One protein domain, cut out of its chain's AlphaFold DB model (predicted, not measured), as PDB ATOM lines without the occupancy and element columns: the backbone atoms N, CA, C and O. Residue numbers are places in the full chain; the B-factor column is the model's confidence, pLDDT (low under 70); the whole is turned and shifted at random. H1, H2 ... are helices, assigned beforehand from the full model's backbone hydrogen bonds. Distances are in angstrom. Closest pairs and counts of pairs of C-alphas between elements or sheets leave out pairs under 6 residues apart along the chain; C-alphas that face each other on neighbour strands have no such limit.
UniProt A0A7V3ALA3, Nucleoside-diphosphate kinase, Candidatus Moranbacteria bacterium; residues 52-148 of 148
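What this domain is: This is residues 52 to 148 of the 148 residues of the protein "Nucleoside-diphosphate kinase" of Candidatus Moranbacteria bacterium (UniProt A0A7V3ALA3). There is little regular structure: an elongated run of loops with five short, scattered helices, H1 nearest the middle, H3 toward one end of the long axis, H5 and the tail toward the other. The printed part has 97 residues, with named helices H1 to H5 in chain order and no named strand; the class is all helix, with 38 residues in named elements. The whole is loose, with a radius of gyration of the C-alphas of 17.6 A and spans of 59 by 32 by 21 A.

Where its parts are: H1, residues 61 to 69, begins at C-alpha 61 (93.376, 124.864, 49.774) and is 11.9 A long. H2 is residues 82 to 86 and H3 residues 91 to 96. H4, residues 111 to 121, is 15.9 A long. H5, residues 133 to 139, ends at C-alpha 139 (107.239, 124.442, 46.510).

How they stand to each other: H1 and H2 only just touch, with 3 pairs of C-alphas within 8 A, the closest those of Val 69 and Ile 82, 4.9 A. H1 and H4 are close but not clearly touching, about perpendicular at 81 degrees; their closest C-alphas, of Val 62 and Leu 111, are 6.7 A apart. H3 and H5 touch no helix. Each O i to N i+4 pair is within hydrogen-bond range in H1, H2, H3 and H5, and 4 of 7 in H4.

The domain as a whole: The farthest C-alphas, of Ile 96 and Glu 148, are 60.7 A apart. The printed part has no cut. The links H1 to H2, H3 to H4 and H4 to H5 are long. Residues 143 to 148 have pLDDT under 70.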
ATOM      1  N   LEU A  52      79.503 133.782  40.053       97.19
ATOM      2  CA  LEU A  52      80.865 133.516  39.605       97.19
ATOM      3  C   LEU A  52      81.370 132.275  40.338       97.19
ATOM      4  O   LEU A  52      81.405 132.257  41.568       97.19
ATOM      5  N   VAL A  53      81.765 131.251  39.587       97.38
ATOM      6  CA  VAL A  53      82.290 130.001  40.143       97.38
ATOM      7  C   VAL A  53      83.773 129.902  39.813       97.38
ATOM      8  O   VAL A  53      84.188 130.255  38.712       97.38
ATOM      9  N   MET A  54      84.576 129.451  40.773       97.00
ATOM     10  CA  MET A  54      86.021 129.284  40.628       97.00
ATOM     11  C   MET A  54      86.466 127.994  41.316       97.00
ATOM     12  O   MET A  54      85.877 127.589  42.320       97.00
ATOM     13  N   VAL A  55      87.536 127.389  40.803       97.38
ATOM     14  CA  VAL A  55      88.271 126.301  41.461       97.38
ATOM     15  C   VAL A  55      89.640 126.845  41.846       97.38
ATOM     16  O   VAL A  55      90.317 127.451  41.017       97.38
ATOM     17  N   LEU A  56      90.025 126.669  43.109       95.88
ATOM     18  CA  LEU A  56      91.308 127.129  43.643       95.88
ATOM     19  C   LEU A  56      92.173 125.921  44.003       95.88
ATOM     20  O   LEU A  56      91.704 125.003  44.677       95.88
ATOM     21  N   GLU A  57      93.432 125.950  43.576       94.06
ATOM     22  CA  GLU A  57      94.431 124.916  43.845       94.06
ATOM     23  C   GLU A  57      95.475 125.421  44.853       94.06
ATOM     24  O   GLU A  57      95.768 126.614  44.929       94.06
ATOM     25  N   GLY A  58      96.020 124.508  45.659       92.38
ATOM     26  CA  GLY A  58      97.127 124.788  46.569       92.38
ATOM     27  C   GLY A  58      97.179 123.844  47.768       92.38
ATOM     28  O   GLY A  58      96.242 123.090  48.051       92.38
ATOM     29  N   ASN A  59      98.281 123.903  48.517       91.69
ATOM     30  CA  ASN A  59      98.426 123.133  49.747       91.69
ATOM     31  C   ASN A  59      97.341 123.516  50.766       91.69
ATOM     32  O   ASN A  59      97.184 124.686  51.112       91.69
ATOM     33  N   GLN A  60      96.607 122.517  51.267       94.81
ATOM     34  CA  GLN A  60      95.493 122.709  52.206       94.81
ATOM     35  C   GLN A  60      94.438 123.723  51.708       94.81
ATOM     36  O   GLN A  60      93.798 124.389  52.527       94.81
ATOM     37  N   ALA A  61      94.228 123.836  50.387       96.38
ATOM     38  CA  ALA A  61      93.376 124.864  49.774       96.38
ATOM     39  C   ALA A  61      91.995 124.987  50.435       96.38
ATOM     40  O   ALA A  61      91.593 126.088  50.792       96.38
ATOM     41  N   VAL A  62      91.303 123.870  50.694       97.25
ATOM     42  CA  VAL A  62      89.983 123.881  51.353       97.25
ATOM     43  C   VAL A  62      90.034 124.578  52.719       97.25
ATOM     44  O   VAL A  62      89.213 125.447  53.006       97.25
ATOM     45  N   GLY A  63      91.021 124.241  53.555       97.25
ATOM     46  CA  GLY A  63      91.172 124.835  54.884       97.25
ATOM     47  C   GLY A  63      91.555 126.315  54.831       97.25
ATOM     48  O   GLY A  63      90.995 127.127  55.567       97.25
ATOM     49  N   ILE A  64      92.474 126.679  53.932       97.25
ATOM     50  CA  ILE A  64      92.929 128.065  53.759       97.25
ATOM     51  C   ILE A  64      91.813 128.952  53.198       97.25
ATOM     52  O   ILE A  64      91.554 130.020  53.748       97.25
ATOM     53  N   VAL A  65      91.098 128.502  52.164       98.12
ATOM     54  CA  VAL A  65      89.962 129.236  51.585       98.12
ATOM     55  C   VAL A  65      88.868 129.429  52.629       98.12
ATOM     56  O   VAL A  65      88.385 130.545  52.796       98.12
ATOM     57  N   LYS A  66      88.526 128.391  53.403       97.19
ATOM     58  CA  LYS A  66      87.529 128.499  54.478       97.19
ATOM     59  C   LYS A  66      87.923 129.533  55.536       97.19
ATOM     60  O   LYS A  66      87.071 130.288  56.000       97.19
ATOM     61  N   LYS A  67      89.215 129.609  55.877       97.81
ATOM     62  CA  LYS A  67      89.750 130.633  56.784       97.81
ATOM     63  C   LYS A  67      89.600 132.048  56.213       97.81
ATOM     64  O   LYS A  67      89.208 132.943  56.949       97.81
ATOM     65  N   ILE A  68      89.888 132.247  54.925       98.19
ATOM     66  CA  ILE A  68      89.747 133.548  54.244       98.19
ATOM     67  C   ILE A  68      88.270 133.960  54.139       98.19
ATOM     68  O   ILE A  68      87.927 135.128  54.308       98.19
ATOM     69  N   VAL A  69      87.388 133.000  53.863       98.31
ATOM     70  CA  VAL A  69      85.950 133.236  53.695       98.31
ATOM     71  C   VAL A  69      85.284 133.699  54.994       98.31
ATOM     72  O   VAL A  69      84.448 134.601  54.948       98.31
ATOM     73  N   GLY A  70      85.656 133.116  56.136       98.00
ATOM     74  CA  GLY A  70      85.024 133.387  57.431       98.00
ATOM     75  C   GLY A  70      83.871 132.431  57.758       98.00
ATOM     76  O   GLY A  70      83.543 131.514  56.994       98.00
ATOM     77  N   SER A  71      83.256 132.615  58.929       96.69
ATOM     78  CA  SER A  71      82.169 131.751  59.408       96.69
ATOM     79  C   SER A  71      80.920 131.876  58.520       96.69
ATOM     80  O   SER A  71      80.815 132.769  57.686       96.69
ATOM     81  N   THR A  72      79.971 130.938  58.597       95.31
ATOM     82  CA  THR A  72      78.780 130.963  57.717       95.31
ATOM     83  C   THR A  72      77.913 132.205  57.924       95.31
ATOM     84  O   THR A  72      77.295 132.677  56.970       95.31
ATOM     85  N   GLU A  73      77.867 132.722  59.150       96.00
ATOM     86  CA  GLU A  73      77.128 133.926  59.500       96.00
ATOM     87  C   GLU A  73      78.063 135.144  59.488       96.00
ATOM     88  O   GLU A  73      79.050 135.150  60.225       96.00
ATOM     89  N   PRO A  74      77.753 136.196  58.708       97.31
ATOM     90  CA  PRO A  74      78.593 137.392  58.659       97.31
ATOM     91  C   PRO A  74      78.799 138.061  60.019       97.31
ATOM     92  O   PRO A  74      79.923 138.404  60.363       97.31
ATOM     93  N   MET A  75      77.744 138.164  60.835       96.50
ATOM     94  CA  MET A  75      77.814 138.747  62.182       96.50
ATOM     95  C   MET A  75      78.847 138.077  63.107       96.50
ATOM     96  O   MET A  75      79.384 138.736  63.993       96.50
ATOM     97  N   THR A  76      79.119 136.782  62.925       96.56
ATOM     98  CA  THR A  76      80.102 136.026  63.720       96.56
ATOM     99  C   THR A  76      81.384 135.733  62.941       96.56
ATOM    100  O   THR A  76      82.168 134.872  63.342       96.56
ATOM    101  N   SER A  77      81.587 136.380  61.793       97.81
ATOM    102  CA  SER A  77      82.823 136.275  61.018       97.81
ATOM    103  C   SER A  77      83.860 137.264  61.540       97.81
ATOM    104  O   SER A  77      83.530 138.395  61.889       97.81
ATOM    105  N   ASP A  78      85.124 136.843  61.581       98.00
ATOM    106  CA  ASP A  78      86.217 137.702  62.035       98.00
ATOM    107  C   ASP A  78      86.497 138.841  61.040       98.00
ATOM    108  O   ASP A  78      86.327 138.692  59.823       98.00
ATOM    109  N   VAL A  79      86.986 139.967  61.563       97.69
ATOM    110  CA  VAL A  79      87.480 141.099  60.763       97.69
ATOM    111  C   VAL A  79      88.646 140.642  59.880       97.69
ATOM    112  O   VAL A  79      89.539 139.931  60.346       97.69
ATOM    113  N   GLY A  80      88.655 141.060  58.615       97.81
ATOM    114  CA  GLY A  80      89.634 140.633  57.614       97.81
ATOM    115  C   GLY A  80      89.206 139.406  56.802       97.81
ATOM    116  O   GLY A  80      89.922 139.001  55.885       97.81
ATOM    117  N   THR A  81      88.067 138.787  57.131       98.62
ATOM    118  CA  THR A  81      87.471 137.723  56.308       98.62
ATOM    119  C   THR A  81      86.506 138.308  55.284       98.62
ATOM    120  O   THR A  81      85.903 139.356  55.510       98.62
ATOM    121  N   ILE A  82      86.291 137.605  54.168       98.50
ATOM    122  CA  ILE A  82      85.384 138.066  53.102       98.50
ATOM    123  C   ILE A  82      83.984 138.361  53.658       98.50
ATOM    124  O   ILE A  82      83.398 139.397  53.349       98.50
ATOM    125  N   ARG A  83      83.438 137.461  54.482       98.50
ATOM    126  CA  ARG A  83      82.094 137.629  55.053       98.50
ATOM    127  C   ARG A  83      82.034 138.720  56.115       98.50
ATOM    128  O   ARG A  83      81.054 139.460  56.121       98.50
ATOM    129  N   GLY A  84      83.061 138.824  56.962       97.81
ATOM    130  CA  GLY A  84      83.140 139.849  58.006       97.81
ATOM    131  C   GLY A  84      83.270 141.264  57.442       97.81
ATOM    132  O   GLY A  84      82.654 142.187  57.966       97.81
ATOM    133  N   ASP A  85      84.006 141.428  56.341       98.25
ATOM    134  CA  ASP A  85      84.296 142.754  55.788       98.25
ATOM    135  C   ASP A  85      83.252 143.238  54.770       98.25
ATOM    136  O   ASP A  85      83.055 144.442  54.614       98.25
ATOM    137  N   LEU A  86      82.591 142.324  54.046       98.12
ATOM    138  CA  LEU A  86      81.780 142.682  52.870       98.12
ATOM    139  C   LEU A  86      80.276 142.433  53.027       98.12
ATOM    140  O   LEU A  86      79.511 142.734  52.107       98.12
ATOM    141  N   THR A  87      79.818 141.890  54.158       95.56
ATOM    142  CA  THR A  87      78.388 141.653  54.408       95.56
ATOM    143  C   THR A  87      77.986 141.944  55.847       95.56
ATOM    144  O   THR A  87      78.788 141.821  56.760       95.56
ATOM    145  N   ILE A  88      76.718 142.314  56.052       95.81
ATOM    146  CA  ILE A  88      76.169 142.724  57.360       95.81
ATOM    147  C   ILE A  88      74.937 141.901  57.777       95.81
ATOM    148  O   ILE A  88      74.090 142.369  58.535       95.81
ATOM    149  N   ASP A  89      74.790 140.691  57.235       97.25
ATOM    150  CA  ASP A  89      73.633 139.828  57.497       97.25
ATOM    151  C   ASP A  89      73.825 138.947  58.748       97.25
ATOM    152  O   ASP A  89      74.934 138.771  59.254       97.25
ATOM    153  N   SER A  90      72.737 138.363  59.254       95.69
ATOM    154  CA  SER A  90      72.764 137.464  60.417       95.69
ATOM    155  C   SER A  90      71.700 136.374  60.321       95.69
ATOM    156  O   SER A  90      70.710 136.532  59.600       95.69
ATOM    157  N   TYR A  91      71.858 135.288  61.087       91.69
ATOM    158  CA  TYR A  91      70.787 134.300  61.239       91.69
ATOM    159  C   TYR A  91      69.522 134.970  61.767       91.69
ATOM    160  O   TYR A  91      68.453 134.775  61.193       91.69
ATOM    161  N   SER A  92      69.672 135.850  62.761       90.12
ATOM    162  CA  SER A  92      68.555 136.552  63.387       90.12
ATOM    163  C   SER A  92      67.707 137.340  62.389       90.12
ATOM    164  O   SER A  92      66.483 137.199  62.382       90.12
ATOM    165  N   LEU A  93      68.353 138.129  61.525       92.38
ATOM    166  CA  LEU A  93      67.669 138.912  60.497       92.38
ATOM    167  C   LEU A  93      67.059 138.007  59.420       92.38
ATOM    168  O   LEU A  93      65.903 138.180  59.046       92.38
ATOM    169  N   SER A  94      67.811 137.004  58.957       92.75
ATOM    170  CA  SER A  94      67.335 136.058  57.940       92.75
ATOM    171  C   SER A  94      66.131 135.226  58.400       92.75
ATOM    172  O   SER A  94      65.247 134.944  57.596       92.75
ATOM    173  N   GLY A  95      66.069 134.887  59.692       87.81
ATOM    174  CA  GLY A  95      64.980 134.129  60.297       87.81
ATOM    175  C   GLY A  95      63.699 134.943  60.457       87.81
ATOM    176  O   GLY A  95      62.616 134.398  60.266       87.81
ATOM    177  N   ILE A  96      63.813 136.245  60.753       86.50
ATOM    178  CA  ILE A  96      62.667 137.175  60.772       86.50
ATOM    179  C   ILE A  96      62.081 137.328  59.362       86.50
ATOM    180  O   ILE A  96      60.867 137.287  59.189       86.50
ATOM    181  N   ASP A  97      62.949 137.457  58.359       91.31
ATOM    182  CA  ASP A  97      62.569 137.652  56.956       91.31
ATOM    183  C   ASP A  97      62.181 136.347  56.221       91.31
ATOM    184  O   ASP A  97      61.879 136.390  55.026       91.31
ATOM    185  N   ASP A  98      62.251 135.192  56.893       88.81
ATOM    186  CA  ASP A  98      62.050 133.848  56.324       88.81
ATOM    187  C   ASP A  98      62.820 133.625  55.002       88.81
ATOM    188  O   ASP A  98      62.278 133.246  53.960       88.81
ATOM    189  N   ARG A  99      64.126 133.916  55.023       94.19
ATOM    190  CA  ARG A  99      65.028 133.816  53.861       94.19
ATOM    191  C   ARG A  99      66.365 133.178  54.228       94.19
ATOM    192  O   ARG A  99      66.741 133.098  55.391       94.19
ATOM    193  N   ALA A 100      67.135 132.779  53.216       94.94
ATOM    194  CA  ALA A 100      68.522 132.371  53.422       94.94
ATOM    195  C   ALA A 100      69.392 133.543  53.919       94.94
ATOM    196  O   ALA A 100      69.149 134.710  53.578       94.94
ATOM    197  N   VAL A 101      70.441 133.217  54.680       95.81
ATOM    198  CA  VAL A 101      71.510 134.166  55.018       95.81
ATOM    199  C   VAL A 101      72.236 134.560  53.736       95.81
ATOM    200  O   VAL A 101      72.680 133.710  52.966       95.81
ATOM    201  N   ARG A 102      72.379 135.863  53.518       96.44
ATOM    202  CA  ARG A 102      73.083 136.459  52.386       96.44
ATOM    203  C   ARG A 102      74.526 136.730  52.798       96.44
ATOM    204  O   ARG A 102      74.881 137.833  53.195       96.44
ATOM    205  N   ASN A 103      75.351 135.694  52.708       96.69
ATOM    206  CA  ASN A 103      76.751 135.702  53.144       96.69
ATOM    207  C   ASN A 103      77.761 135.764  51.983       96.69
ATOM    208  O   ASN A 103      78.900 135.331  52.145       96.69
ATOM    209  N   LEU A 104      77.338 136.287  50.827       96.50
ATOM    210  CA  LEU A 104      78.143 136.624  49.641       96.50
ATOM    211  C   LEU A 104      78.841 135.472  48.894       96.50
ATOM    212  O   LEU A 104      78.770 135.436  47.671       96.50
ATOM    213  N   ILE A 105      79.513 134.554  49.583       97.38
ATOM    214  CA  ILE A 105      80.393 133.542  48.987       97.38
ATOM    215  C   ILE A 105      80.131 132.147  49.564       97.38
ATOM    216  O   ILE A 105      79.864 131.989  50.758       97.38
ATOM    217  N   HIS A 106      80.255 131.125  48.716       96.69
ATOM    218  CA  HIS A 106      80.282 129.706  49.084       96.69
ATOM    219  C   HIS A 106      81.704 129.143  48.951       96.69
ATOM    220  O   HIS A 106      82.444 129.532  48.051       96.69
ATOM    221  N   CYS A 107      82.065 128.195  49.814       97.12
ATOM    222  CA  CYS A 107      83.266 127.375  49.668       97.12
ATOM    223  C   CYS A 107      83.006 125.961  50.199       97.12
ATOM    224  O   CYS A 107      82.214 125.782  51.127       97.12
ATOM    225  N   SER A 108      83.696 124.965  49.646       96.44
ATOM    226  CA  SER A 108      83.612 123.577  50.108       96.44
ATOM    227  C   SER A 108      84.023 123.444  51.577       96.44
ATOM    228  O   SER A 108      85.000 124.050  52.018       96.44
ATOM    229  N   ASP A 109      83.300 122.623  52.340       92.56
ATOM    230  CA  ASP A 109      83.537 122.473  53.782       92.56
ATOM    231  C   ASP A 109      84.711 121.542  54.119       92.56
ATOM    232  O   ASP A 109      85.336 121.692  55.174       92.56
ATOM    233  N   ASN A 110      84.969 120.564  53.249       94.12
ATOM    234  CA  ASN A 110      85.984 119.520  53.374       94.12
ATOM    235  C   ASN A 110      86.372 118.990  51.977       94.12
ATOM    236  O   ASN A 110      85.781 119.378  50.968       94.12
ATOM    237  N   LEU A 111      87.371 118.103  51.928       94.44
ATOM    238  CA  LEU A 111      87.877 117.530  50.677       94.44
ATOM    239  C   LEU A 111      86.795 116.757  49.907       94.44
ATOM    240  O   LEU A 111      86.623 116.983  48.716       94.44
ATOM    241  N   THR A 112      86.021 115.911  50.592       94.94
ATOM    242  CA  THR A 112      84.952 115.110  49.975       94.94
ATOM    243  C   THR A 112      83.864 115.985  49.346       94.94
ATOM    244  O   THR A 112      83.330 115.656  48.288       94.94
ATOM    245  N   ASP A 113      83.535 117.117  49.971       94.25
ATOM    246  CA  ASP A 113      82.618 118.096  49.389       94.25
ATOM    247  C   ASP A 113      83.220 118.781  48.163       94.25
ATOM    248  O   ASP A 113      82.521 118.919  47.163       94.25
ATOM    249  N   ALA A 114      84.505 119.146  48.189       96.00
ATOM    250  CA  ALA A 114      85.175 119.738  47.032       96.00
ATOM    251  C   ALA A 114      85.204 118.783  45.828       96.00
ATOM    252  O   ALA A 114      84.773 119.166  44.742       96.00
ATOM    253  N   GLU A 115      85.619 117.530  46.029       95.19
ATOM    254  CA  GLU A 115      85.650 116.487  44.989       95.19
ATOM    255  C   GLU A 115      84.270 116.237  44.372       95.19
ATOM    256  O   GLU A 115      84.145 115.962  43.181       95.19
ATOM    257  N   ARG A 116      83.213 116.361  45.177       95.56
ATOM    258  CA  ARG A 116      81.829 116.220  44.723       95.56
ATOM    259  C   ARG A 116      81.313 117.462  44.002       95.56
ATOM    260  O   ARG A 116      80.478 117.331  43.113       95.56
ATOM    261  N   GLU A 117      81.713 118.656  44.430       96.69
ATOM    262  CA  GLU A 117      81.171 119.924  43.935       96.69
ATOM    263  C   GLU A 117      81.834 120.404  42.649       96.69
ATOM    264  O   GLU A 117      81.122 120.893  41.776       96.69
ATOM    265  N   ILE A 118      83.148 120.229  42.494       97.31
ATOM    266  CA  ILE A 118      83.884 120.611  41.280       97.31
ATOM    267  C   ILE A 118      83.220 120.071  39.996       97.31
ATOM    268  O   ILE A 118      82.873 120.892  39.143       97.31
ATOM    269  N   PRO A 119      82.926 118.758  39.856       97.06
ATOM    270  CA  PRO A 119      82.335 118.209  38.630       97.06
ATOM    271  C   PRO A 119      80.871 118.615  38.394       97.06
ATOM    272  O   PRO A 119      80.318 118.326  37.337       97.06
ATOM    273  N   ILE A 120      80.210 119.261  39.365       96.00
ATOM    274  CA  ILE A 120      78.869 119.836  39.162       96.00
ATOM    275  C   ILE A 120      78.965 121.118  38.328       96.00
ATOM    276  O   ILE A 120      78.039 121.420  37.577       96.00
ATOM    277  N   TRP A 121      80.055 121.871  38.485       96.81
ATOM    278  CA  TRP A 121      80.219 123.202  37.903       96.81
ATOM    279  C   TRP A 121      81.153 123.236  36.701       96.81
ATOM    280  O   TRP A 121      80.941 124.058  35.816       96.81
ATOM    281  N   PHE A 122      82.161 122.366  36.679       97.88
ATOM    282  CA  PHE A 122      83.186 122.345  35.645       97.88
ATOM    283  C   PHE A 122      83.387 120.937  35.107       97.88
ATOM    284  O   PHE A 122      83.418 119.959  35.857       97.88
ATOM    285  N   LYS A 123      83.587 120.845  33.800       97.88
ATOM    286  CA  LYS A 123      84.199 119.682  33.167       97.88
ATOM    287  C   LYS A 123      85.709 119.712  33.380       97.88
ATOM    288  O   LYS A 123      86.291 120.764  33.638       97.88
ATOM    289  N   GLU A 124      86.356 118.562  33.236       95.81
ATOM    290  CA  GLU A 124      87.805 118.452  33.436       95.81
ATOM    291  C   GLU A 124      88.587 119.360  32.473       95.81
ATOM    292  O   GLU A 124      89.557 119.996  32.878       95.81
ATOM    293  N   GLU A 125      88.133 119.496  31.224       97.12
ATOM    294  CA  GLU A 125      88.762 120.357  30.220       97.12
ATOM    295  C   GLU A 125      88.622 121.866  30.492       97.12
ATOM    296  O   GLU A 125      89.353 122.662  29.903       97.12
ATOM    297  N   GLU A 126      87.709 122.273  31.379       97.44
ATOM    298  CA  GLU A 126      87.527 123.675  31.786       97.44
ATOM    299  C   GLU A 126      88.489 124.070  32.921       97.44
ATOM    300  O   GLU A 126      88.654 125.256  33.215       97.44
ATOM    301  N   ILE A 127      89.158 123.090  33.542       96.56
ATOM    302  CA  ILE A 127      90.139 123.312  34.606       96.56
ATOM    303  C   ILE A 127      91.512 123.555  33.975       96.56
ATOM    304  O   ILE A 127      92.189 122.647  33.484       96.56
ATOM    305  N   VAL A 128      91.931 124.818  33.993       95.31
ATOM    306  CA  VAL A 128      93.181 125.260  33.367       95.31
ATOM    307  C   VAL A 128      94.383 124.850  34.213       95.31
ATOM    308  O   VAL A 128      94.465 125.182  35.392       95.31
ATOM    309  N   LYS A 129      95.359 124.197  33.576       94.06
ATOM    310  CA  LYS A 129      96.647 123.845  34.185       94.06
ATOM    311  C   LYS A 129      97.688 124.898  33.833       94.06
ATOM    312  O   LYS A 129      97.983 125.117  32.660       94.06
ATOM    313  N   TYR A 130      98.247 125.538  34.847       92.25
ATOM    314  CA  TYR A 130      99.307 126.532  34.720       92.25
ATOM    315  C   TYR A 130     100.171 126.505  35.984       92.25
ATOM    316  O   TYR A 130      99.817 125.843  36.952       92.25
ATOM    317  N   ARG A 131     101.318 127.190  35.958       87.75
ATOM    318  CA  ARG A 131     102.213 127.316  37.114       87.75
ATOM    319  C   ARG A 131     102.414 128.787  37.440       87.75
ATOM    320  O   ARG A 131     102.788 129.563  36.561       87.75
ATOM    321  N   LEU A 132     102.182 129.162  38.692       90.00
ATOM    322  CA  LEU A 132     102.449 130.503  39.203       90.00
ATOM    323  C   LEU A 132     103.892 130.627  39.705       90.00
ATOM    324  O   LEU A 132     104.481 129.679  40.223       90.00
ATOM    325  N   ILE A 133     104.447 131.838  39.628       88.19
ATOM    326  CA  ILE A 133     105.773 132.141  40.193       88.19
ATOM    327  C   ILE A 133     105.762 131.920  41.713       88.19
ATOM    328  O   ILE A 133     106.703 131.360  42.268       88.19
ATOM    329  N   GLN A 134     104.673 132.289  42.394       87.81
ATOM    330  CA  GLN A 134     104.528 132.048  43.829       87.81
ATOM    331  C   GLN A 134     104.582 130.556  44.177       87.81
ATOM    332  O   GLN A 134     105.153 130.198  45.199       87.81
ATOM    333  N   GLU A 135     104.033 129.679  43.333       84.88
ATOM    334  CA  GLU A 135     104.113 128.229  43.544       84.88
ATOM    335  C   GLU A 135     105.540 127.719  43.385       84.88
ATOM    336  O   GLU A 135     105.964 126.850  44.140       84.88
ATOM    337  N   GLN A 136     106.304 128.271  42.437       83.50
ATOM    338  CA  GLN A 136     107.727 127.964  42.333       83.50
ATOM    339  C   GLN A 136     108.462 128.364  43.613       83.50
ATOM    340  O   GLN A 136     109.172 127.544  44.168       83.50
ATOM    341  N   ILE A 137     108.227 129.563  44.142       85.44
ATOM    342  CA  ILE A 137     108.873 130.005  45.386       85.44
ATOM    343  C   ILE A 137     108.460 129.131  46.585       85.44
ATOM    344  O   ILE A 137     109.285 128.826  47.439       85.44
ATOM    345  N   LEU A 138     107.183 128.749  46.674       85.50
ATOM    346  CA  LEU A 138     106.647 128.013  47.823       85.50
ATOM    347  C   LEU A 138     106.993 126.519  47.818       85.50
ATOM    348  O   LEU A 138     107.110 125.931  48.893       85.50
ATOM    349  N   TYR A 139     107.103 125.897  46.641       82.81
ATOM    350  CA  TYR A 139     107.239 124.442  46.510       82.81
ATOM    351  C   TYR A 139     108.584 123.984  45.934       82.81
ATOM    352  O   TYR A 139     108.863 122.785  45.954       82.81
ATOM    353  N   ASP A 140     109.420 124.892  45.423       80.31
ATOM    354  CA  ASP A 140     110.786 124.550  45.038       80.31
ATOM    355  C   ASP A 140     111.653 124.378  46.289       80.31
ATOM    356  O   ASP A 140     111.947 125.327  47.013       80.31
ATOM    357  N   VAL A 141     112.040 123.131  46.551       74.00
ATOM    358  CA  VAL A 141     112.829 122.748  47.728       74.00
ATOM    359  C   VAL A 141     114.231 123.346  47.683       74.00
ATOM    360  O   VAL A 141     114.790 123.662  48.734       74.00
ATOM    361  N   ASN A 142     114.802 123.493  46.490       76.62
ATOM    362  CA  ASN A 142     116.190 123.909  46.347       76.62
ATOM    363  C   ASN A 142     116.315 125.416  46.086       76.62
ATOM    364  O   ASN A 142     117.408 125.955  46.232       76.62
ATOM    365  N   LEU A 143     115.211 126.103  45.740       68.44
ATOM    366  CA  LEU A 143     115.184 127.517  45.320       68.44
ATOM    367  C   LEU A 143     116.183 127.819  44.180       68.44
ATOM    368  O   LEU A 143     116.538 128.979  43.937       68.44
ATOM    369  N   ASP A 144     116.638 126.776  43.483       66.12
ATOM    370  CA  ASP A 144     117.636 126.862  42.428       66.12
ATOM    371  C   ASP A 144     117.016 127.627  41.246       66.12
ATOM    372  O   ASP A 144     115.989 127.231  40.697       66.12
ATOM    373  N   GLY A 145     117.626 128.746  40.849       59.44
ATOM    374  CA  GLY A 145     117.157 129.550  39.710       59.44
ATOM    375  C   GLY A 145     116.131 130.649  40.028       59.44
ATOM    376  O   GLY A 145     115.531 131.185  39.104       59.44
ATOM    377  N   ILE A 146     115.938 131.032  41.301       59.00
ATOM    378  CA  ILE A 146     115.213 132.277  41.672       59.00
ATOM    379  C   ILE A 146     116.121 133.522  41.544       59.00
ATOM    380  O   ILE A 146     115.662 134.660  41.624       59.00
ATOM    381  N   LEU A 147     117.414 133.313  41.295       53.50
ATOM    382  CA  LEU A 147     118.369 134.357  40.943       53.50
ATOM    383  C   LEU A 147     118.825 134.170  39.497       53.50
ATOM    384  O   LEU A 147     119.807 133.469  39.278       53.50
ATOM    385  N   GLU A 148     118.128 134.817  38.564       47.03
ATOM    386  CA  GLU A 148     118.692 135.477  37.372       47.03
ATOM    387  C   GLU A 148     117.844 136.710  37.020       47.03
ATOM    388  O   GLU A 148     116.612 136.568  36.845       47.03
TER     389      GLU A 148